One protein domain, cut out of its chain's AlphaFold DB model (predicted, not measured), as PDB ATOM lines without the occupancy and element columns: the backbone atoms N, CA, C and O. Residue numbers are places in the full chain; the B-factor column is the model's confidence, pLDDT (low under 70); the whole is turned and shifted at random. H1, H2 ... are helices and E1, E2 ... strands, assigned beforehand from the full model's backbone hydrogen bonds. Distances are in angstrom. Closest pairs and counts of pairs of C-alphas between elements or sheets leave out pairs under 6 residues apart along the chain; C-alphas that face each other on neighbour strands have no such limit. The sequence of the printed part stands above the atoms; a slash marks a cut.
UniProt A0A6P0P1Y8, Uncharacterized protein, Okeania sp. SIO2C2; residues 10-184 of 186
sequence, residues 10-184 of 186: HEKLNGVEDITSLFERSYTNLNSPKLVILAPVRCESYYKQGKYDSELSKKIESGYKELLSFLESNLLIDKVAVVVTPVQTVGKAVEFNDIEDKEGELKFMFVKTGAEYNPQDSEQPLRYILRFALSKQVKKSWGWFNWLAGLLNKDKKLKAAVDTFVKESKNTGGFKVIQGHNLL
ATOM      1  N   HIS A  10     100.492 122.398 105.514       68.94
ATOM      2  CA  HIS A  10     100.621 120.962 105.731       68.94
ATOM      3  C   HIS A  10      99.497 120.412 106.614       68.94
ATOM      4  O   HIS A  10      98.887 119.411 106.253       68.94
ATOM      5  N   GLU A  11      99.174 121.087 107.714       71.94
ATOM      6  CA  GLU A  11      98.118 120.659 108.642       71.94
ATOM      7  C   GLU A  11      96.757 120.658 107.945       71.94
ATOM      8  O   GLU A  11      96.039 119.663 107.964       71.94
ATOM      9  N   LYS A  12      96.439 121.744 107.235       73.94
ATOM     10  CA  LYS A  12      95.114 121.939 106.640       73.94
ATOM     11  C   LYS A  12      94.832 121.070 105.411       73.94
ATOM     12  O   LYS A  12      93.673 120.779 105.141       73.94
ATOM     13  N   LEU A  13      95.856 120.711 104.633       78.50
ATOM     14  CA  LEU A  13      95.677 119.994 103.360       78.50
ATOM     15  C   LEU A  13      96.101 118.535 103.421       78.50
ATOM     16  O   LEU A  13      95.490 117.704 102.757       78.50
ATOM     17  N   ASN A  14      97.151 118.230 104.184       80.38
ATOM     18  CA  ASN A  14      97.711 116.885 104.219       80.38
ATOM     19  C   ASN A  14      97.269 116.098 105.455       80.38
ATOM     20  O   ASN A  14      97.531 114.901 105.489       80.38
ATOM     21  N   GLY A  15      96.644 116.733 106.458       84.94
ATOM     22  CA  GLY A  15      96.224 116.049 107.686       84.94
ATOM     23  C   GLY A  15      97.402 115.374 108.390       84.94
ATOM     24  O   GLY A  15      97.362 114.180 108.676       84.94
ATOM     25  N   VAL A  16      98.501 116.111 108.593       88.06
ATOM     26  CA  VAL A  16      99.764 115.535 109.095       88.06
ATOM     27  C   VAL A  16      99.582 114.833 110.443       88.06
ATOM     28  O   VAL A  16     100.162 113.767 110.638       88.06
ATOM     29  N   GLU A  17      98.762 115.375 111.341       88.56
ATOM     30  CA  GLU A  17      98.460 114.763 112.643       88.56
ATOM     31  C   GLU A  17      97.748 113.408 112.494       88.56
ATOM     32  O   GLU A  17      98.125 112.428 113.143       88.56
ATOM     33  N   ASP A  18      96.774 113.317 111.582       91.12
ATOM     34  CA  ASP A  18      96.043 112.078 111.295       91.12
ATOM     35  C   ASP A  18      96.966 111.014 110.697       91.12
ATOM     36  O   ASP A  18      96.939 109.846 111.100       91.12
ATOM     37  N   ILE A  19      97.825 111.418 109.756       91.81
ATOM     38  CA  ILE A  19      98.835 110.533 109.169       91.81
ATOM     39  C   ILE A  19      99.802 110.062 110.255       91.81
ATOM     40  O   ILE A  19     100.055 108.865 110.363       91.81
ATOM     41  N   THR A  20     100.315 110.967 111.087       94.12
ATOM     42  CA  THR A  20     101.246 110.625 112.174       94.12
ATOM     43  C   THR A  20     100.613 109.614 113.124       94.12
ATOM     44  O   THR A  20     101.171 108.538 113.338       94.12
ATOM     45  N   SER A  21      99.379 109.874 113.559       94.19
ATOM     46  CA  SER A  21      98.595 108.967 114.402       94.19
ATOM     47  C   SER A  21      98.389 107.589 113.762       94.19
ATOM     48  O   SER A  21      98.432 106.559 114.443       94.19
ATOM     49  N   LEU A  22      98.159 107.531 112.446       94.69
ATOM     50  CA  LEU A  22      98.023 106.273 111.711       94.69
ATOM     51  C   LEU A  22      99.330 105.468 111.722       94.69
ATOM     52  O   LEU A  22      99.299 104.248 111.929       94.69
ATOM     53  N   PHE A  23     100.466 106.137 111.507       95.25
ATOM     54  CA  PHE A  23     101.785 105.514 111.567       95.25
ATOM     55  C   PHE A  23     102.088 105.006 112.972       95.25
ATOM     56  O   PHE A  23     102.441 103.838 113.108       95.25
ATOM     57  N   GLU A  24     101.869 105.805 114.013       94.00
ATOM     58  CA  GLU A  24     102.089 105.399 115.405       94.00
ATOM     59  C   GLU A  24     101.343 104.108 115.751       94.00
ATOM     60  O   GLU A  24     101.948 103.119 116.181       94.00
ATOM     61  N   ARG A  25     100.042 104.056 115.444       93.62
ATOM     62  CA  ARG A  25      99.207 102.865 115.675       93.62
ATOM     63  C   ARG A  25      99.694 101.653 114.888       93.62
ATOM     64  O   ARG A  25      99.738 100.547 115.421       93.62
ATOM     65  N   SER A  26     100.066 101.851 113.625       92.50
ATOM     66  CA  SER A  26     100.429 100.751 112.724       92.50
ATOM     67  C   SER A  26     101.867 100.254 112.931       92.50
ATOM     68  O   SER A  26     102.181  99.120 112.564       92.50
ATOM     69  N   TYR A  27     102.747 101.081 113.508       94.19
ATOM     70  CA  TYR A  27     104.187 100.817 113.602       94.19
ATOM     71  C   TYR A  27     104.663 100.459 115.017       94.19
ATOM     72  O   TYR A  27     105.773  99.948 115.149       94.19
ATOM     73  N   THR A  28     103.829 100.617 116.053       84.94
ATOM     74  CA  THR A  28     104.178 100.298 117.457       84.94
ATOM     75  C   THR A  28     104.756  98.882 117.639       84.94
ATOM     76  O   THR A  28     105.696  98.697 118.405       84.94
ATOM     77  N   ASN A  29     104.262  97.881 116.898       85.19
ATOM     78  CA  ASN A  29     104.707  96.481 116.994       85.19
ATOM     79  C   ASN A  29     105.189  95.928 115.643       85.19
ATOM     80  O   ASN A  29     104.728  94.891 115.158       85.19
ATOM     81  N   LEU A  30     106.102  96.650 114.992       90.00
ATOM     82  CA  LEU A  30     106.610  96.274 113.674       90.00
ATOM     83  C   LEU A  30     107.429  94.964 113.714       90.00
ATOM     84  O   LEU A  30     108.551  94.924 114.237       90.00
ATOM     85  N   ASN A  31     106.891  93.914 113.085       87.00
ATOM     86  CA  ASN A  31     107.509  92.579 112.989       87.00
ATOM     87  C   ASN A  31     108.348  92.364 111.718       87.00
ATOM     88  O   ASN A  31     109.029  91.352 111.573       87.00
ATOM     89  N   SER A  32     108.287  93.295 110.769       88.19
ATOM     90  CA  SER A  32     109.008  93.210 109.501       88.19
ATOM     91  C   SER A  32     109.490  94.591 109.082       88.19
ATOM     92  O   SER A  32     108.759  95.553 109.324       88.19
ATOM     93  N   PRO A  33     110.621  94.703 108.366       92.69
ATOM     94  CA  PRO A  33     111.044  95.982 107.826       92.69
ATOM     95  C   PRO A  33     109.979  96.623 106.926       92.69
ATOM     96  O   PRO A  33     109.241  95.909 106.238       92.69
ATOM     97  N   LYS A  34     109.929  97.955 106.884       95.19
ATOM     98  CA  LYS A  34     109.014  98.730 106.033       95.19
ATOM     99  C   LYS A  34     109.755  99.804 105.242       95.19
ATOM    100  O   LYS A  34     110.801 100.288 105.666       95.19
ATOM    101  N   LEU A  35     109.172 100.169 104.106       96.31
ATOM    102  CA  LEU A  35     109.551 101.331 103.314       96.31
ATOM    103  C   LEU A  35     108.445 102.377 103.437       96.31
ATOM    104  O   LEU A  35     107.273 102.056 103.246       96.31
ATOM    105  N   VAL A  36     108.827 103.611 103.730       97.12
ATOM    106  CA  VAL A  36     107.966 104.793 103.718       97.12
ATOM    107  C   VAL A  36     108.452 105.704 102.606       97.12
ATOM    108  O   VAL A  36     109.629 106.056 102.554       97.12
ATOM    109  N   ILE A  37     107.544 106.066 101.704       96.44
ATOM    110  CA  ILE A  37     107.840 106.928 100.563       96.44
ATOM    111  C   ILE A  37     107.064 108.224 100.740       96.44
ATOM    112  O   ILE A  37     105.837 108.242 100.659       96.44
ATOM    113  N   LEU A  38     107.790 109.313 100.950       94.75
ATOM    114  CA  LEU A  38     107.263 110.660 100.834       94.75
ATOM    115  C   LEU A  38     107.373 111.049  99.360       94.75
ATOM    116  O   LEU A  38     108.467 111.292  98.853       94.75
ATOM    117  N   ALA A  39     106.243 111.083  98.655       93.06
ATOM    118  CA  ALA A  39     106.191 111.414  97.232       93.06
ATOM    119  C   ALA A  39     105.509 112.774  97.001       93.06
ATOM    120  O   ALA A  39     104.318 112.814  96.684       93.06
ATOM    121  N   PRO A  40     106.222 113.908  97.173       89.94
ATOM    122  CA  PRO A  40     105.674 115.213  96.827       89.94
ATOM    123  C   PRO A  40     105.311 115.257  95.343       89.94
ATOM    124  O   PRO A  40     106.171 115.088  94.481       89.94
ATOM    125  N   VAL A  41     104.040 115.502  95.050       88.88
ATOM    126  CA  VAL A  41     103.532 115.662  93.683       88.88
ATOM    127  C   VAL A  41     103.501 117.133  93.281       88.88
ATOM    128  O   VAL A  41     103.505 118.017  94.140       88.88
ATOM    129  N   ARG A  42     103.425 117.397  91.972       83.12
ATOM    130  CA  ARG A  42     103.358 118.755  91.399       83.12
ATOM    131  C   ARG A  42     104.520 119.657  91.850       83.12
ATOM    132  O   ARG A  42     104.335 120.812  92.235       83.12
ATOM    133  N   CYS A  43     105.732 119.106  91.869       82.25
ATOM    134  CA  CYS A  43     106.928 119.795  92.353       82.25
ATOM    135  C   CYS A  43     107.612 120.697  91.301       82.25
ATOM    136  O   CYS A  43     108.709 121.201  91.546       82.25
ATOM    137  N   GLU A  44     106.981 120.948  90.148       84.88
ATOM    138  CA  GLU A  44     107.585 121.650  89.005       84.88
ATOM    139  C   GLU A  44     108.050 123.074  89.346       84.88
ATOM    140  O   GLU A  44     109.093 123.522  88.861       84.88
ATOM    141  N   SER A  45     107.332 123.774  90.229       79.12
ATOM    142  CA  SER A  45     107.719 125.115  90.690       79.12
ATOM    143  C   SER A  45     109.038 125.118  91.467       79.12
ATOM    144  O   SER A  45     109.844 126.033  91.298       79.12
ATOM    145  N   TYR A  46     109.305 124.080  92.266       78.31
ATOM    146  CA  TYR A  46     110.574 123.944  92.991       78.31
ATOM    147  C   TYR A  46     111.735 123.649  92.037       78.31
ATOM    148  O   TYR A  46     112.858 124.099  92.272       78.31
ATOM    149  N   TYR A  47     111.458 122.932  90.941       76.44
ATOM    150  CA  TYR A  47     112.464 122.559  89.948       76.44
ATOM    151  C   TYR A  47     112.905 123.773  89.127       76.44
ATOM    152  O   TYR A  47     114.097 124.037  88.987       76.44
ATOM    153  N   LYS A  48     111.945 124.575  88.649       75.25
ATOM    154  CA  LYS A  48     112.216 125.781  87.841       75.25
ATOM    155  C   LYS A  48     113.072 126.814  88.560       75.25
ATOM    156  O   LYS A  48     113.885 127.475  87.927       75.25
ATOM    157  N   GLN A  49     112.888 126.958  89.868       73.94
ATOM    158  CA  GLN A  49     113.576 127.984  90.648       73.94
ATOM    159  C   GLN A  49     114.958 127.537  91.152       73.94
ATOM    160  O   GLN A  49     115.594 128.282  91.891       73.94
ATOM    161  N   GLY A  50     115.415 126.320  90.820       72.56
ATOM    162  CA  GLY A  50     116.680 125.772  91.334       72.56
ATOM    163  C   GLY A  50     116.694 125.564  92.856       72.56
ATOM    164  O   GLY A  50     117.743 125.348  93.453       72.56
ATOM    165  N   LYS A  51     115.525 125.626  93.499       70.31
ATOM    166  CA  LYS A  51     115.328 125.535  94.956       70.31
ATOM    167  C   LYS A  51     114.964 124.126  95.414       70.31
ATOM    168  O   LYS A  51     114.551 123.913  96.552       70.31
ATOM    169  N   TYR A  52     115.086 123.168  94.507       70.25
ATOM    170  CA  TYR A  52     114.580 121.822  94.688       70.25
ATOM    171  C   TYR A  52     115.286 121.095  95.840       70.25
ATOM    172  O   TYR A  52     114.619 120.577  96.725       70.25
ATOM    173  N   ASP A  53     116.618 121.133  95.906       70.31
ATOM    174  CA  ASP A  53     117.358 120.457  96.979       70.31
ATOM    175  C   ASP A  53     117.169 121.123  98.348       70.31
ATOM    176  O   ASP A  53     117.031 120.441  99.365       70.31
ATOM    177  N   SER A  54     117.153 122.458  98.387       73.31
ATOM    178  CA  SER A  54     117.239 123.218  99.635       73.31
ATOM    179  C   SER A  54     115.885 123.584 100.238       73.31
ATOM    180  O   SER A  54     115.767 123.571 101.460       73.31
ATOM    181  N   GLU A  55     114.859 123.901  99.441       83.56
ATOM    182  CA  GLU A  55     113.552 124.319  99.967       83.56
ATOM    183  C   GLU A  55     112.552 123.168 100.070       83.56
ATOM    184  O   GLU A  55     111.853 123.080 101.080       83.56
ATOM    185  N   LEU A  56     112.479 122.275  99.074       83.81
ATOM    186  CA  LEU A  56     111.529 121.155  99.113       83.81
ATOM    187  C   LEU A  56     111.855 120.218 100.278       83.81
ATOM    188  O   LEU A  56     110.976 119.920 101.087       83.81
ATOM    189  N   SER A  57     113.127 119.834 100.415       82.31
ATOM    190  CA  SER A  57     113.602 118.987 101.516       82.31
ATOM    191  C   SER A  57     113.292 119.611 102.874       82.31
ATOM    192  O   SER A  57     112.679 118.966 103.718       82.31
ATOM    193  N   LYS A  58     113.608 120.902 103.065       86.19
ATOM    194  CA  LYS A  58     113.307 121.612 104.318       86.19
ATOM    195  C   LYS A  58     111.813 121.671 104.615       86.19
ATOM    196  O   LYS A  58     111.419 121.553 105.773       86.19
ATOM    197  N   LYS A  59     110.964 121.863 103.600       87.50
ATOM    198  CA  LYS A  59     109.508 121.891 103.796       87.50
ATOM    199  C   LYS A  59     108.947 120.529 104.176       87.50
ATOM    200  O   LYS A  59     108.056 120.467 105.010       87.50
ATOM    201  N   ILE A  60     109.478 119.454 103.606       89.25
ATOM    202  CA  ILE A  60     109.095 118.095 103.994       89.25
ATOM    203  C   ILE A  60     109.547 117.815 105.428       89.25
ATOM    204  O   ILE A  60     108.731 117.414 106.248       89.25
ATOM    205  N   GLU A  61     110.816 118.085 105.743       89.25
ATOM    206  CA  GLU A  61     111.386 117.834 107.071       89.25
ATOM    207  C   GLU A  61     110.677 118.642 108.168       89.25
ATOM    208  O   GLU A  61     110.381 118.108 109.232       89.25
ATOM    209  N   SER A  62     110.341 119.908 107.904       90.31
ATOM    210  CA  SER A  62     109.579 120.737 108.851       90.31
ATOM    211  C   SER A  62     108.097 120.367 108.915       90.31
ATOM    212  O   SER A  62     107.547 120.274 110.007       90.31
ATOM    213  N   GLY A  63     107.450 120.132 107.770       89.25
ATOM    214  CA  GLY A  63     106.021 119.829 107.690       89.25
ATOM    215  C   GLY A  63     105.647 118.451 108.232       89.25
ATOM    216  O   GLY A  63     104.527 118.284 108.689       89.25
ATOM    217  N   TYR A  64     106.570 117.487 108.208       92.12
ATOM    218  CA  TYR A  64     106.377 116.129 108.734       92.12
ATOM    219  C   TYR A  64     107.300 115.829 109.919       92.12
ATOM    220  O   TYR A  64     107.606 114.668 110.182       92.12
ATOM    221  N   LYS A  65     107.768 116.860 110.632       93.25
ATOM    222  CA  LYS A  65     108.773 116.727 111.694       93.25
ATOM    223  C   LYS A  65     108.404 115.674 112.738       93.25
ATOM    224  O   LYS A  65     109.260 114.875 113.104       93.25
ATOM    225  N   GLU A  66     107.161 115.669 113.215       93.44
ATOM    226  CA  GLU A  66     106.701 114.711 114.229       93.44
ATOM    227  C   GLU A  66     106.711 113.278 113.700       93.44
ATOM    228  O   GLU A  66     107.338 112.412 114.306       93.44
ATOM    229  N   LEU A  67     106.126 113.048 112.519       95.00
ATOM    230  CA  LEU A  67     106.169 111.750 111.849       95.00
ATOM    231  C   LEU A  67     107.607 111.262 111.646       95.00
ATOM    232  O   LEU A  67     107.917 110.116 111.956       95.00
ATOM    233  N   LEU A  68     108.492 112.117 111.131       95.69
ATOM    234  CA  LEU A  68     109.894 111.761 110.910       95.69
ATOM    235  C   LEU A  68     110.597 111.438 112.231       95.69
ATOM    236  O   LEU A  68     111.254 110.409 112.323       95.69
ATOM    237  N   SER A  69     110.372 112.239 113.275       95.25
ATOM    238  CA  SER A  69     110.933 111.995 114.611       95.25
ATOM    239  C   SER A  69     110.450 110.661 115.198       95.25
ATOM    240  O   SER A  69     111.226 109.932 115.816       95.25
ATOM    241  N   PHE A  70     109.181 110.303 114.980       95.38
ATOM    242  CA  PHE A  70     108.638 109.003 115.369       95.38
ATOM    243  C   PHE A  70     109.322 107.850 114.615       95.38
ATOM    244  O   PHE A  70     109.743 106.866 115.234       95.38
ATOM    245  N   LEU A  71     109.485 107.972 113.293       95.56
ATOM    246  CA  LEU A  71     110.135 106.957 112.453       95.56
ATOM    247  C   LEU A  71     111.640 106.809 112.751       95.56
ATOM    248  O   LEU A  71     112.181 105.711 112.588       95.56
ATOM    249  N   GLU A  72     112.285 107.872 113.233       95.12
ATOM    250  CA  GLU A  72     113.686 107.900 113.677       95.12
ATOM    251  C   GLU A  72     113.890 107.366 115.106       95.12
ATOM    252  O   GLU A  72     115.026 107.230 115.564       95.12
ATOM    253  N   SER A  73     112.818 107.027 115.830       94.06
ATOM    254  CA  SER A  73     112.930 106.472 117.180       94.06
ATOM    255  C   SER A  73     113.762 105.182 117.213       94.06
ATOM    256  O   SER A  73     113.752 104.382 116.275       94.06
ATOM    257  N   ASN A  74     114.423 104.914 118.346       90.00
ATOM    258  CA  ASN A  74     115.257 103.717 118.541       90.00
ATOM    259  C   ASN A  74     114.525 102.391 118.242       90.00
ATOM    260  O   ASN A  74     115.159 101.386 117.933       90.00
ATOM    261  N   LEU A  75     113.192 102.368 118.335       89.25
ATOM    262  CA  LEU A  75     112.375 101.188 118.039       89.25
ATOM    263  C   LEU A  75     112.222 100.921 116.531       89.25
ATOM    264  O   LEU A  75     111.971  99.777 116.132       89.25
ATOM    265  N   LEU A  76     112.340 101.963 115.702       93.62
ATOM    266  CA  LEU A  76     112.012 101.946 114.276       93.62
ATOM    267  C   LEU A  76     113.200 102.231 113.354       93.62
ATOM    268  O   LEU A  76     113.154 101.787 112.204       93.62
ATOM    269  N   ILE A  77     114.261 102.878 113.841       92.19
ATOM    270  CA  ILE A  77     115.398 103.333 113.026       92.19
ATOM    271  C   ILE A  77     116.029 102.215 112.175       92.19
ATOM    272  O   ILE A  77     116.309 102.415 110.994       92.19
ATOM    273  N   ASP A  78     116.134 100.997 112.717       91.44
ATOM    274  CA  ASP A  78     116.692  99.828 112.014       91.44
ATOM    275  C   ASP A  78     115.655  99.020 111.215       91.44
ATOM    276  O   ASP A  78     115.987  98.059 110.513       91.44
ATOM    277  N   LYS A  79     114.372  99.372 111.329       93.25
ATOM    278  CA  LYS A  79     113.251  98.647 110.716       93.25
ATOM    279  C   LYS A  79     112.581  99.430 109.594       93.25
ATOM    280  O   LYS A  79     111.903  98.818 108.767       93.25
ATOM    281  N   VAL A  80     112.756 100.743 109.537       96.00
ATOM    282  CA  VAL A  80     112.066 101.603 108.577       96.00
ATOM    283  C   VAL A  80     113.070 102.332 107.696       96.00
ATOM    284  O   VAL A  80     113.944 103.041 108.182       96.00
ATOM    285  N   ALA A  81     112.915 102.176 106.381       96.69
ATOM    286  CA  ALA A  81     113.538 103.057 105.403       96.69
ATOM    287  C   ALA A  81     112.562 104.177 105.061       96.69
ATOM    288  O   ALA A  81     111.399 103.898 104.764       96.69
ATOM    289  N   VAL A  82     113.035 105.420 105.067       96.94
ATOM    290  CA  VAL A  82     112.233 106.583 104.670       96.94
ATOM    291  C   VAL A  82     112.922 107.253 103.499       96.94
ATOM    292  O   VAL A  82     114.107 107.582 103.578       96.94
ATOM    293  N   VAL A  83     112.189 107.443 102.407       95.81
ATOM    294  CA  VAL A  83     112.706 108.058 101.183       95.81
ATOM    295  C   VAL A  83     111.796 109.179 100.706       95.81
ATOM    296  O   VAL A  83     110.582 109.124 100.881       95.81
ATOM    297  N   VAL A  84     112.395 110.183 100.080       94.44
ATOM    298  CA  VAL A  84     111.719 111.274  99.386       94.44
ATOM    299  C   VAL A  84     111.896 111.049  97.891       94.44
ATOM    300  O   VAL A  84     113.024 110.990  97.402       94.44
ATOM    301  N   THR A  85     110.786 110.915  97.170       94.19
ATOM    302  CA  THR A  85     110.763 110.698  95.717       94.19
ATOM    303  C   THR A  85     109.778 111.669  95.076       94.19
ATOM    304  O   THR A  85     108.617 111.307  94.854       94.19
ATOM    305  N   PRO A  86     110.169 112.929  94.840       91.94
ATOM    306  CA  PRO A  86     109.225 113.897  94.316       91.94
ATOM    307  C   PRO A  86     108.950 113.649  92.828       91.94
ATOM    308  O   PRO A  86     109.805 113.163  92.091       91.94
ATOM    309  N   VAL A  87     107.727 113.964  92.399       91.31
ATOM    310  CA  VAL A  87     107.202 113.634  91.070       91.31
ATOM    311  C   VAL A  87     106.638 114.881  90.399       91.31
ATOM    312  O   VAL A  87     105.752 115.558  90.933       91.31
ATOM    313  N   GLN A  88     107.114 115.150  89.185       90.19
ATOM    314  CA  GLN A  88     106.566 116.190  88.318       90.19
ATOM    315  C   GLN A  88     105.412 115.579  87.525       90.19
ATOM    316  O   GLN A  88     105.615 114.935  86.501       90.19
ATOM    317  N   THR A  89     104.192 115.713  88.034       85.50
ATOM    318  CA  THR A  89     103.019 115.003  87.502       85.50
ATOM    319  C   THR A  89     102.495 115.562  86.188       85.50
ATOM    320  O   THR A  89     101.824 114.847  85.459       85.50
ATOM    321  N   VAL A  90     102.739 116.839  85.896       85.12
ATOM    322  CA  VAL A  90     102.235 117.514  84.684       85.12
ATOM    323  C   VAL A  90     103.365 118.102  83.847       85.12
ATOM    324  O   VAL A  90     103.157 118.476  82.689       85.12
ATOM    325  N   GLY A  91     104.571 118.163  84.414       83.00
ATOM    326  CA  GLY A  91     105.720 118.767  83.768       83.00
ATOM    327  C   GLY A  91     105.460 120.246  83.501       83.00
ATOM    328  O   GLY A  91     104.843 120.957  84.290       83.00
ATOM    329  N   LYS A  92     105.912 120.742  82.351       81.06
ATOM    330  CA  LYS A  92     105.817 122.175  82.047       81.06
ATOM    331  C   LYS A  92     104.416 122.639  81.636       81.06
ATOM    332  O   LYS A  92     104.250 123.844  81.492       81.06
ATOM    333  N   ALA A  93     103.441 121.740  81.463       81.06
ATOM    334  CA  ALA A  93     102.112 122.049  80.921       81.06
ATOM    335  C   ALA A  93     101.272 122.994  81.798       81.06
ATOM    336  O   ALA A  93     100.429 123.740  81.291       81.06
ATOM    337  N   VAL A  94     101.490 122.951  83.114       81.50
ATOM    338  CA  VAL A  94     100.733 123.719  84.103       81.50
ATOM    339  C   VAL A  94     101.702 124.331  85.109       81.50
ATOM    340  O   VAL A  94     102.631 123.674  85.573       81.50
ATOM    341  N   GLU A  95     101.480 125.593  85.451       82.44
ATOM    342  CA  GLU A  95     102.254 126.327  86.445       82.44
ATOM    343  C   GLU A  95     101.378 126.734  87.620       82.44
ATOM    344  O   GLU A  95     100.233 127.150  87.449       82.44
ATOM    345  N   PHE A  96     101.930 126.612  88.825       83.75
ATOM    346  CA  PHE A  96     101.335 127.223  90.004       83.75
ATOM    347  C   PHE A  96     101.398 128.747  89.867       83.75
ATOM    348  O   PHE A  96     102.465 129.289  89.581       83.75
ATOM    349  N   ASN A  97     100.263 129.406  90.089       83.69
ATOM    350  CA  ASN A  97     100.143 130.856  90.008       83.69
ATOM    351  C   ASN A  97     100.000 131.478  91.399       83.69
ATOM    352  O   ASN A  97     100.846 132.272  91.795       83.69
ATOM    353  N   ASP A  98      98.959 131.097  92.147       81.19
ATOM    354  CA  ASP A  98      98.683 131.682  93.465       81.19
ATOM    355  C   ASP A  98      97.802 130.778  94.350       81.19
ATOM    356  O   ASP A  98      97.226 129.789  93.881       81.19
ATOM    357  N   ILE A  99      97.691 131.120  95.634       82.44
ATOM    358  CA  ILE A  99      96.750 130.528  96.593       82.44
ATOM    359  C   ILE A  99      95.758 131.604  97.032       82.44
ATOM    360  O   ILE A  99      96.124 132.563  97.708       82.44
ATOM    361  N   GLU A 100      94.479 131.399  96.732       84.06
ATOM    362  CA  GLU A 100      93.403 132.196  97.317       84.06
ATOM    363  C   GLU A 100      92.923 131.559  98.627       84.06
ATOM    364  O   GLU A 100      92.636 130.366  98.679       84.06
ATOM    365  N   ASP A 101      92.803 132.366  99.681       79.88
ATOM    366  CA  ASP A 101      92.130 132.000 100.934       79.88
ATOM    367  C   ASP A 101      90.815 132.785 101.008       79.88
ATOM    368  O   ASP A 101      90.823 133.991 101.294       79.88
ATOM    369  N   LYS A 102      89.700 132.123 100.671       77.25
ATOM    370  CA  LYS A 102      88.341 132.678 100.768       77.25
ATOM    371  C   LYS A 102      87.606 131.981 101.899       77.25
ATOM    372  O   LYS A 102      87.356 130.788 101.825       77.25
ATOM    373  N   GLU A 103      87.292 132.731 102.953       74.88
ATOM    374  CA  GLU A 103      86.513 132.258 104.111       74.88
ATOM    375  C   GLU A 103      87.077 131.003 104.809       74.88
ATOM    376  O   GLU A 103      86.389 130.335 105.575       74.88
ATOM    377  N   GLY A 104      88.370 130.705 104.635       71.75
ATOM    378  CA  GLY A 104      88.985 129.496 105.169       71.75
ATOM    379  C   GLY A 104      88.990 128.314 104.201       71.75
ATOM    380  O   GLY A 104      89.507 127.266 104.579       71.75
ATOM    381  N   GLU A 105      88.539 128.462 102.961       76.62
ATOM    382  CA  GLU A 105      88.827 127.518 101.883       76.62
ATOM    383  C   GLU A 105      90.061 127.967 101.098       76.62
ATOM    384  O   GLU A 105      90.144 129.094 100.607       76.62
ATOM    385  N   LEU A 106      91.040 127.066 100.991       80.00
ATOM    386  CA  LEU A 106      92.247 127.301 100.208       80.00
ATOM    387  C   LEU A 106      92.033 126.825  98.777       80.00
ATOM    388  O   LEU A 106      91.843 125.633  98.535       80.00
ATOM    389  N   LYS A 107      92.136 127.745  97.823       82.00
ATOM    390  CA  LYS A 107      92.051 127.446  96.399       82.00
ATOM    391  C   LYS A 107      93.399 127.670  95.730       82.00
ATOM    392  O   LYS A 107      93.892 128.791  95.646       82.00
ATOM    393  N   PHE A 108      93.975 126.588  95.220       82.06
ATOM    394  CA  PHE A 108      95.217 126.624  94.457       82.06
ATOM    395  C   PHE A 108      94.915 126.936  92.996       82.06
ATOM    396  O   PHE A 108      94.217 126.175  92.321       82.06
ATOM    397  N   MET A 109      95.447 128.052  92.517       83.06
ATOM    398  CA  MET A 109      95.262 128.518  91.153       83.06
ATOM    399  C   MET A 109      96.456 128.115  90.299       83.06
ATOM    400  O   MET A 109      97.615 128.325  90.662       83.06
ATOM    401  N   PHE A 110      96.151 127.551  89.134       85.69
ATOM    402  CA  PHE A 110      97.141 127.085  88.178       85.69
ATOM    403  C   PHE A 110      96.847 127.644  86.788       85.69
ATOM    404  O   PHE A 110      95.683 127.788  86.409       85.69
ATOM    405  N   VAL A 111      97.895 127.927  86.020       86.44
ATOM    406  CA  VAL A 111      97.805 128.485  84.665       86.44
ATOM    407  C   VAL A 111      98.396 127.496  83.665       86.44
ATOM    408  O   VAL A 111      99.434 126.883  83.909       86.44
ATOM    409  N   LYS A 112      97.721 127.327  82.523       86.50
ATOM    410  CA  LYS A 112      98.229 126.530  81.402       86.50
ATOM    411  C   LYS A 112      99.263 127.348  80.629       86.50
ATOM    412  O   LYS A 112      98.976 128.464  80.215       86.50
ATOM    413  N   THR A 113     100.434 126.773  80.394       83.31
ATOM    414  CA  THR A 113     101.584 127.468  79.779       83.31
ATOM    415  C   THR A 113     101.663 127.305  78.260       83.31
ATOM    416  O   THR A 113     102.529 127.887  77.616       83.31
ATOM    417  N   GLY A 114     100.797 126.465  77.682       81.50
ATOM    418  CA  GLY A 114     100.858 126.060  76.275       81.50
ATOM    419  C   GLY A 114     101.823 124.902  75.992       81.50
ATOM    420  O   GLY A 114     101.800 124.372  74.887       81.50
ATOM    421  N   ALA A 115     102.617 124.462  76.976       85.75
ATOM    422  CA  ALA A 115     103.466 123.281  76.838       85.75
ATOM    423  C   ALA A 115     102.656 121.973  76.869       85.75
ATOM    424  O   ALA A 115     101.584 121.891  77.478       85.75
ATOM    425  N   GLU A 116     103.198 120.935  76.232       88.69
ATOM    426  CA  GLU A 116     102.618 119.593  76.250       88.69
ATOM    427  C   GLU A 116     102.777 118.912  77.614       88.69
ATOM    428  O   GLU A 116     103.701 119.191  78.387       88.69
ATOM    429  N   TYR A 117     101.847 117.999  77.899       88.56
ATOM    430  CA  TYR A 117     101.899 117.140  79.075       88.56
ATOM    431  C   TYR A 117     103.124 116.229  79.000       88.56
ATOM    432  O   TYR A 117     103.249 115.422  78.082       88.56
ATOM    433  N   ASN A 118     104.025 116.363  79.972       89.19
ATOM    434  CA  ASN A 118     105.274 115.612  79.992       89.19
ATOM    435  C   ASN A 118     105.720 115.345  81.440       89.19
ATOM    436  O   ASN A 118     106.593 116.059  81.949       89.19
ATOM    437  N   PRO A 119     105.093 114.379  82.136       90.06
ATOM    438  CA  PRO A 119     105.444 114.052  83.510       90.06
ATOM    439  C   PRO A 119     106.897 113.584  83.593       90.06
ATOM    440  O   PRO A 119     107.408 112.955  82.669       90.06
ATOM    441  N   GLN A 120     107.566 113.889  84.699       90.44
ATOM    442  CA  GLN A 120     108.940 113.462  84.961       90.44
ATOM    443  C   GLN A 120     109.004 112.733  86.299       90.44
ATOM    444  O   GLN A 120     108.236 113.023  87.221       90.44
ATOM    445  N   ASP A 121     109.939 111.790  86.394       91.12
ATOM    446  CA  ASP A 121     110.306 111.090  87.629       91.12
ATOM    447  C   ASP A 121     109.206 110.207  88.239       91.12
ATOM    448  O   ASP A 121     109.310 109.750  89.379       91.12
ATOM    449  N   SER A 122     108.147 109.926  87.479       90.00
ATOM    450  CA  SER A 122     107.009 109.115  87.932       90.00
ATOM    451  C   SER A 122     107.401 107.667  88.234       90.00
ATOM    452  O   SER A 122     106.732 106.980  89.002       90.00
ATOM    453  N   GLU A 123     108.502 107.198  87.656       92.50
ATOM    454  CA  GLU A 123     109.057 105.871  87.881       92.50
ATOM    455  C   GLU A 123     109.860 105.762  89.188       92.50
ATOM    456  O   GLU A 123     110.084 104.655  89.676       92.50
ATOM    457  N   GLN A 124     110.294 106.880  89.781       94.44
ATOM    458  CA  GLN A 124     111.200 106.878  90.937       94.44
ATOM    459  C   GLN A 124     110.609 106.196  92.185       94.44
ATOM    460  O   GLN A 124     111.307 105.361  92.767       94.44
ATOM    461  N   PRO A 125     109.337 106.425  92.577       94.94
ATOM    462  CA  PRO A 125     108.719 105.657  93.659       94.94
ATOM    463  C   PRO A 125     108.768 104.144  93.404       94.94
ATOM    464  O   PRO A 125     109.123 103.372  94.294       94.94
ATOM    465  N   LEU A 126     108.483 103.711  92.169       93.94
ATOM    466  CA  LEU A 126     108.519 102.296  91.790       93.94
ATOM    467  C   LEU A 126     109.937 101.720  91.870       93.94
ATOM    468  O   LEU A 126     110.110 100.607  92.367       93.94
ATOM    469  N   ARG A 127     110.955 102.476  91.438       94.50
ATOM    470  CA  ARG A 127     112.365 102.072  91.569       94.50
ATOM    471  C   ARG A 127     112.735 101.822  93.032       94.50
ATOM    472  O   ARG A 127     113.326 100.785  93.324       94.50
ATOM    473  N   TYR A 128     112.318 102.687  93.958       95.00
ATOM    474  CA  TYR A 128     112.565 102.497  95.394       95.00
ATOM    475  C   TYR A 128     111.783 101.326  96.004       95.00
ATOM    476  O   TYR A 128     112.336 100.599  96.831       95.00
ATOM    477  N   ILE A 129     110.538 101.086  95.575       93.50
ATOM    478  CA  ILE A 129     109.770  99.892  95.976       93.50
ATOM    479  C   ILE A 129     110.518  98.627  95.558       93.50
ATOM    480  O   ILE A 129     110.718  97.722  96.370       93.50
ATOM    481  N   LEU A 130     110.959  98.573  94.300       90.75
ATOM    482  CA  LEU A 130     111.664  97.413  93.770       90.75
ATOM    483  C   LEU A 130     113.024  97.241  94.453       90.75
ATOM    484  O   LEU A 130     113.366  96.132  94.857       90.75
ATOM    485  N   ARG A 131     113.750  98.342  94.685       91.25
ATOM    486  CA  ARG A 131     115.008  98.361  95.441       91.25
ATOM    487  C   ARG A 131     114.857  97.733  96.817       91.25
ATOM    488  O   ARG A 131     115.627  96.853  97.190       91.25
ATOM    489  N   PHE A 132     113.838  98.169  97.551       91.81
ATOM    490  CA  PHE A 132     113.529  97.635  98.867       91.81
ATOM    491  C   PHE A 132     113.108  96.165  98.808       91.81
ATOM    492  O   PHE A 132     113.518  95.380  99.652       91.81
ATOM    493  N   ALA A 133     112.320  95.751  97.814       87.31
ATOM    494  CA  ALA A 133     111.931  94.349  97.674       87.31
ATOM    495  C   ALA A 133     113.148  93.435  97.425       87.31
ATOM    496  O   ALA A 133     113.264  92.370  98.035       87.31
ATOM    497  N   LEU A 134     114.082  93.862  96.572       82.94
ATOM    498  CA  LEU A 134     115.283  93.094  96.225       82.94
ATOM    499  C   LEU A 134     116.290  93.020  97.370       82.94
ATOM    500  O   LEU A 134     116.808  91.936  97.640       82.94
ATOM    501  N   SER A 135     116.514  94.121  98.094       84.25
ATOM    502  CA  SER A 135     117.402  94.126  99.268       84.25
ATOM    503  C   SER A 135     116.958  93.100 100.319       84.25
ATOM    504  O   SER A 135     117.778  92.532 101.046       84.25
ATOM    505  N   LYS A 136     115.649  92.814 100.393       76.56
ATOM    506  CA  LYS A 136     115.101  91.747 101.239       76.56
ATOM    507  C   LYS A 136     115.304  90.367 100.642       76.56
ATOM    508  O   LYS A 136     115.676  89.483 101.400       76.56
ATOM    509  N   GLN A 137     115.135  90.176  99.335       68.12
ATOM    510  CA  GLN A 137     115.385  88.875  98.697       68.12
ATOM    511  C   GLN A 137     116.829  88.399  98.875       68.12
ATOM    512  O   GLN A 137     117.044  87.216  99.134       68.12
ATOM    513  N   VAL A 138     117.803  89.312  98.809       59.69
ATOM    514  CA  VAL A 138     119.217  88.998  99.074       59.69
ATOM    515  C   VAL A 138     119.434  88.583 100.539       59.69
ATOM    516  O   VAL A 138     120.284  87.742 100.820       59.69
ATOM    517  N   LYS A 139     118.642  89.122 101.480       59.16
ATOM    518  CA  LYS A 139     118.827  88.938 102.932       59.16
ATOM    519  C   LYS A 139     117.916  87.874 103.583       59.16
ATOM    520  O   LYS A 139     118.274  87.390 104.654       59.16
ATOM    521  N   LYS A 140     116.762  87.499 103.004       54.50
ATOM    522  CA  LYS A 140     115.872  86.386 103.434       54.50
ATOM    523  C   LYS A 140     114.697  86.159 102.460       54.50
ATOM    524  O   LYS A 140     114.066  87.105 101.996       54.50
ATOM    525  N   SER A 141     114.349  84.889 102.216       46.78
ATOM    526  CA  SER A 141     113.230  84.457 101.354       46.78
ATOM    527  C   SER A 141     111.874  84.947 101.878       46.78
ATOM    528  O   SER A 141     111.478  84.672 103.010       46.78
ATOM    529  N   TRP A 142     111.151  85.674 101.027       52.97
ATOM    530  CA  TRP A 142     109.777  86.107 101.258       52.97
ATOM    531  C   TRP A 142     108.831  85.136 100.539       52.97
ATOM    532  O   TRP A 142     108.873  85.036  99.314       52.97
ATOM    533  N   GLY A 143     107.959  84.437 101.275       53.41
ATOM    534  CA  GLY A 143     107.114  83.358 100.732       53.41
ATOM    535  C   GLY A 143     106.216  83.757  99.550       53.41
ATOM    536  O   GLY A 143     106.056  82.977  98.618       53.41
ATOM    537  N   TRP A 144     105.702  84.990  99.527       56.69
ATOM    538  CA  TRP A 144     104.831  85.502  98.456       56.69
ATOM    539  C   TRP A 144     105.558  86.159  97.270       56.69
ATOM    540  O   TRP A 144     104.974  86.280  96.199       56.69
ATOM    541  N   PHE A 145     106.842  86.516  97.409       59.19
ATOM    542  CA  PHE A 145     107.695  86.983  96.299       59.19
ATOM    543  C   PHE A 145     108.727  85.935  95.862       59.19
ATOM    544  O   PHE A 145     109.584  86.225  95.028       59.19
ATOM    545  N   ASN A 146     108.634  84.701  96.369       62.78
ATOM    546  CA  ASN A 146     109.479  83.595  95.921       62.78
ATOM    547  C   ASN A 146     109.327  83.321  94.423       62.78
ATOM    548  O   ASN A 146     110.287  82.881  93.798       62.78
ATOM    549  N   TRP A 147     108.169  83.622  93.825       68.69
ATOM    550  CA  TRP A 147     108.006  83.538  92.374       68.69
ATOM    551  C   TRP A 147     108.914  84.546  91.651       68.69
ATOM    552  O   TRP A 147     109.576  84.170  90.690       68.69
ATOM    553  N   LEU A 148     109.016  85.784  92.155       65.12
ATOM    554  CA  LEU A 148     109.869  86.833  91.594       65.12
ATOM    555  C   LEU A 148     111.349  86.490  91.798       65.12
ATOM    556  O   LEU A 148     112.132  86.578  90.861       65.12
ATOM    557  N   ALA A 149     111.722  86.024  92.995       65.38
ATOM    558  CA  ALA A 149     113.075  85.544  93.286       65.38
ATOM    559  C   ALA A 149     113.447  84.329  92.418       65.38
ATOM    560  O   ALA A 149     114.565  84.230  91.921       65.38
ATOM    561  N   GLY A 150     112.502  83.412  92.197       67.19
ATOM    562  CA  GLY A 150     112.663  82.256  91.322       67.19
ATOM    563  C   GLY A 150     112.809  82.646  89.853       67.19
ATOM    564  O   GLY A 150     113.628  82.049  89.157       67.19
ATOM    565  N   LEU A 151     112.074  83.661  89.389       66.50
ATOM    566  CA  LEU A 151     112.224  84.228  88.046       66.50
ATOM    567  C   LEU A 151     113.582  84.924  87.887       66.50
ATOM    568  O   LEU A 151     114.303  84.645  86.935       66.50
ATOM    569  N   LEU A 152     113.966  85.763  88.854       68.56
ATOM    570  CA  LEU A 152     115.236  86.493  88.864       68.56
ATOM    571  C   LEU A 152     116.453  85.565  88.966       68.56
ATOM    572  O   LEU A 152     117.465  85.808  88.317       68.56
ATOM    573  N   ASN A 153     116.368  84.482  89.744       68.12
ATOM    574  CA  ASN A 153     117.455  83.502  89.846       68.12
ATOM    575  C   ASN A 153     117.582  82.624  88.598       68.12
ATOM    576  O   ASN A 153     118.683  82.168  88.292       68.12
ATOM    577  N   LYS A 154     116.481  82.369  87.881       69.06
ATOM    578  CA  LYS A 154     116.498  81.580  86.642       69.06
ATOM    579  C   LYS A 154     116.916  82.406  85.426       69.06
ATOM    580  O   LYS A 154     117.475  81.839  84.490       69.06
ATOM    581  N   ASP A 155     116.692  83.719  85.446       75.56
ATOM    582  CA  ASP A 155     116.943  84.597  84.307       75.56
ATOM    583  C   ASP A 155     117.968  85.699  84.628       75.56
ATOM    584  O   ASP A 155     117.668  86.744  85.211       75.56
ATOM    585  N   LYS A 156     119.206  85.478  84.167       78.00
ATOM    586  CA  LYS A 156     120.309  86.445  84.289       78.00
ATOM    587  C   LYS A 156     120.009  87.786  83.607       78.00
ATOM    588  O   LYS A 156     120.506  88.808  84.073       78.00
ATOM    589  N   LYS A 157     119.232  87.800  82.516       81.31
ATOM    590  CA  LYS A 157     118.878  89.035  81.800       81.31
ATOM    591  C   LYS A 157     117.855  89.831  82.591       81.31
ATOM    592  O   LYS A 157     118.022  91.037  82.733       81.31
ATOM    593  N   LEU A 158     116.850  89.159  83.151       78.12
ATOM    594  CA  LEU A 158     115.876  89.806  84.026       78.12
ATOM    595  C   LEU A 158     116.555  90.388  85.264       78.12
ATOM    596  O   LEU A 158     116.304  91.540  85.605       78.12
ATOM    597  N   LYS A 159     117.461  89.632  85.896       77.06
ATOM    598  CA  LYS A 159     118.243  90.132  87.032       77.06
ATOM    599  C   LYS A 159     119.050  91.377  86.661       77.06
ATOM    600  O   LYS A 159     118.952  92.380  87.352       77.06
ATOM    601  N   ALA A 160     119.775  91.347  85.543       82.31
ATOM    602  CA  ALA A 160     120.541  92.501  85.074       82.31
ATOM    603  C   ALA A 160     119.653  93.718  84.759       82.31
ATOM    604  O   ALA A 160     120.019  94.846  85.090       82.31
ATOM    605  N   ALA A 161     118.484  93.505  84.150       84.38
ATOM    606  CA  ALA A 161     117.530  94.571  83.860       84.38
ATOM    607  C   ALA A 161     116.975  95.195  85.147       84.38
ATOM    608  O   ALA A 161     116.915  96.415  85.269       84.38
ATOM    609  N   VAL A 162     116.629  94.363  86.128       82.31
ATOM    610  CA  VAL A 162     116.111  94.803  87.425       82.31
ATOM    611  C   VAL A 162     117.184  95.525  88.247       82.31
ATOM    612  O   VAL A 162     116.912  96.600  88.779       82.31
ATOM    613  N   ASP A 163     118.417  95.012  88.279       82.25
ATOM    614  CA  ASP A 163     119.552  95.685  88.922       82.25
ATOM    615  C   ASP A 163     119.828  97.050  88.273       82.25
ATOM    616  O   ASP A 163     120.069  98.036  88.969       82.25
ATOM    617  N   THR A 164     119.762  97.134  86.940       88.50
ATOM    618  CA  THR A 164     119.937  98.396  86.196       88.50
ATOM    619  C   THR A 164     118.816  99.379  86.523       88.50
ATOM    620  O   THR A 164     119.081 100.528  86.874       88.50
ATOM    621  N   PHE A 165     117.566  98.911  86.507       87.38
ATOM    622  CA  PHE A 165     116.399  99.721  86.841       87.38
ATOM    623  C   PHE A 165     116.489 100.298  88.259       87.38
ATOM    624  O   PHE A 165     116.150 101.458  88.492       87.38
ATOM    625  N   VAL A 166     116.983  99.524  89.221       87.50
ATOM    626  CA  VAL A 166     117.146 100.018  90.587       87.50
ATOM    627  C   VAL A 166     118.343 100.960  90.734       87.50
ATOM    628  O   VAL A 166     118.235 101.945  91.466       87.50
ATOM    629  N   LYS A 167     119.460 100.724  90.040       86.31
ATOM    630  CA  LYS A 167     120.631 101.624  90.069       86.31
ATOM    631  C   LYS A 167     120.326 103.031  89.557       86.31
ATOM    632  O   LYS A 167     120.957 103.984  89.991       86.31
ATOM    633  N   GLU A 168     119.327 103.162  88.695       89.12
ATOM    634  CA  GLU A 168     118.798 104.444  88.216       89.12
ATOM    635  C   GLU A 168     117.859 105.148  89.224       89.12
ATOM    636  O   GLU A 168     117.227 106.154  88.887       89.12
ATOM    637  N   SER A 169     117.735 104.642  90.460       89.75
ATOM    638  CA  SER A 169     117.069 105.369  91.548       89.75
ATOM    639  C   SER A 169     117.846 106.646  91.855       89.75
ATOM    640  O   SER A 169     118.989 106.593  92.311       89.75
ATOM    641  N   LYS A 170     117.216 107.797  91.638       89.44
ATOM    642  CA  LYS A 170     117.817 109.104  91.900       89.44
ATOM    643  C   LYS A 170     118.040 109.306  93.399       89.44
ATOM    644  O   LYS A 170     117.258 108.844  94.233       89.44
ATOM    645  N   ASN A 171     119.118 110.007  93.735       85.31
ATOM    646  CA  ASN A 171     119.506 110.392  95.099       85.31
ATOM    647  C   ASN A 171     120.033 111.841  95.178       85.31
ATOM    648  O   ASN A 171     120.667 112.223  96.159       85.31
ATOM    649  N   THR A 172     119.806 112.623  94.124       81.56
ATOM    650  CA  THR A 172     120.165 114.037  93.980       81.56
ATOM    651  C   THR A 172     118.993 114.775  93.352       81.56
ATOM    652  O   THR A 172     118.134 114.130  92.753       81.56
ATOM    653  N   GLY A 173     118.935 116.104  93.465       76.06
ATOM    654  CA  GLY A 173     117.802 116.869  92.952       76.06
ATOM    655  C   GLY A 173     116.537 116.499  93.714       76.06
ATOM    656  O   GLY A 173     115.601 116.017  93.097       76.06
ATOM    657  N   GLY A 174     116.566 116.638  95.045       82.38
ATOM    658  CA  GLY A 174     115.521 116.446  96.063       82.38
ATOM    659  C   GLY A 174     115.035 115.015  96.272       82.38
ATOM    660  O   GLY A 174     114.197 114.779  97.142       82.38
ATOM    661  N   PHE A 175     115.588 114.054  95.536       89.75
ATOM    662  CA  PHE A 175     115.512 112.646  95.903       89.75
ATOM    663  C   PHE A 175     116.457 112.380  97.068       89.75
ATOM    664  O   PHE A 175     117.641 112.702  96.990       89.75
ATOM    665  N   LYS A 176     115.954 111.785  98.149       91.50
ATOM    666  CA  LYS A 176     116.751 111.579  99.364       91.50
ATOM    667  C   LYS A 176     116.324 110.320 100.095       91.50
ATOM    668  O   LYS A 176     115.137 110.078 100.271       91.50
ATOM    669  N   VAL A 177     117.291 109.557 100.588       93.19
ATOM    670  CA  VAL A 177     117.051 108.564 101.639       93.19
ATOM    671  C   VAL A 177     117.270 109.274 102.972       93.19
ATOM    672  O   VAL A 177     118.373 109.735 103.251       93.19
ATOM    673  N   ILE A 178     116.211 109.431 103.762       92.75
ATOM    674  CA  ILE A 178     116.274 110.086 105.077       92.75
ATOM    675  C   ILE A 178     116.895 109.124 106.096       92.75
ATOM    676  O   ILE A 178     117.839 109.487 106.789       92.75
ATOM    677  N   GLN A 179     116.430 107.871 106.122       94.44
ATOM    678  CA  GLN A 179     116.938 106.824 107.017       94.44
ATOM    679  C   GLN A 179     116.838 105.430 106.382       94.44
ATOM    680  O   GLN A 179     116.158 105.236 105.371       94.44
ATOM    681  N   GLY A 180     117.486 104.443 107.012       92.56
ATOM    682  CA  GLY A 180     117.370 103.030 106.636       92.56
ATOM    683  C   GLY A 180     118.096 102.657 105.341       92.56
ATOM    684  O   GLY A 180     117.629 101.789 104.604       92.56
ATOM    685  N   HIS A 181     119.237 103.294 105.050       92.81
ATOM    686  CA  HIS A 181     120.085 103.002 103.882       92.81
ATOM    687  C   HIS A 181     120.418 101.504 103.764       92.81
ATOM    688  O   HIS A 181     120.224 100.898 102.714       92.81
ATOM    689  N   ASN A 182     120.768 100.877 104.888       90.25
ATOM    690  CA  ASN A 182     121.030  99.441 105.018       90.25
ATOM    691  C   ASN A 182     119.852  98.542 104.585       90.25
ATOM    692  O   ASN A 182     120.041  97.366 104.248       90.25
ATOM    693  N   LEU A 183     118.620  99.060 104.615       90.44
ATOM    694  CA  LEU A 183     117.415  98.362 104.166       90.44
ATOM    695  C   LEU A 183     117.179  98.510 102.658       90.44
ATOM    696  O   LEU A 183     116.259  97.878 102.145       90.44
ATOM    697  N   LEU A 184     117.990  99.303 101.957       89.94
ATOM    698  CA  LEU A 184     117.923  99.561 100.517       89.94
ATOM    699  C   LEU A 184     119.171  99.078  99.760       89.94
ATOM    700  O   LEU A 184     119.195  99.152  98.532       89.94
TER     701      LEU A 184
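This is residues 10 to 184 of the 186 residues of an uncharacterized protein of Okeania sp. SIO2C2 (UniProt A0A6P0P1Y8). A small sheet of three short strands, E1, E2 and E5, lies near the middle, with the long helix H6 over one face and H2 and H5 side by side close by. The long hairpin of E3 and E4 makes one end of the longest axis; at the other end H6 leads out to H7, and H8 folds back to H6. The printed part has 175 residues, with eight named helices and five named strands in the order H1 H2 E1 H3 H4 H5 E2 E3 E4 H6 H7 H8 E5. The sheet order is E1 E2 E5, mixed, and the class is mixed, helices and strands. The whole is only just compact, close to loose, with a radius of gyration of the C-alphas of 18.7 A and spans of 56 by 40 by 26 A.

E1, residues 34 to 38, is parallel to E2, residues 80 to 84, with N 36 and O 81 2.8 A apart. E2 is antiparallel to E5, residues 176 to 179, with N 84 and O 176 2.8 A apart. H6, residues 124 to 139, is on the sheet as a second layer, making two layers, at a height over the sheet of 9.7 A. H6 is over E1 and E2 and runs along the strands, at 15 degrees to E1 on the local plane. E1, then H3, residues 44 to 48, H4, residues 52 to 63, and H5, residues 65 to 71, then E2 form a strand-helix-strand unit, two parallel neighbour strands with helices between. H4 and H5 only graze the sheet. H3 and H4 only just touch, only at the corner, with 3 pairs of C-alphas within 8 A, the closest those of Tyr 46 and Tyr 52 at 4.8 A. H2, residues 16 to 27, touches H5 at a shallow tilt of 7 degrees, the same way, the closest C-alphas being those of Thr 20 and Leu 67 at 5.1 A. H1, residues 10 to 14, is close to H2 but not clearly touching, the closest C-alphas being those of His 10 and Val 16 at 6.4 A. H8, residues 156 to 167, touches H6 at a steep tilt of 56 degrees, opposite ways, the closest C-alphas being those of Arg 127 and Val 166 at 5.3 A. H7, residues 146 to 154, and H8 touch only at the corner, the closest C-alphas being those of Leu 152 and Lys 159 at 5.1 A. E3, residues 94 to 102, and E4, residues 105 to 112, form an antiparallel hairpin, with N 97 and O 109 2.9 A apart. Every O i to N i+4 pair is within hydrogen-bond range in H1, H2, H3, H5, H7 and H8, against 5 of 8 in H4 and 11 of 12 in H6.

H1 begins at C-alpha 10, (100.621, 120.962, 105.731), and E5 ends at C-alpha 179, (116.938, 106.824, 107.017). From first to last C-alpha H6 measures 22.9 A, E3 and E4 22.6 A each, H8 16.2 A and H2 16.0 A. E3 bends by 53 degrees at residue 97.

The C-alphas of Glu 103 and Lys 154 are the two farthest apart, at 61.4 A. The printed part has no cut, and the link from E4 to H6, 11 residues, is long. Residues 153 to 158, of which 156 to 158 belong to H8, stand free. The mean pLDDT of the printed part is 84.4, with residue 10 and residues 137 to 154 under 70.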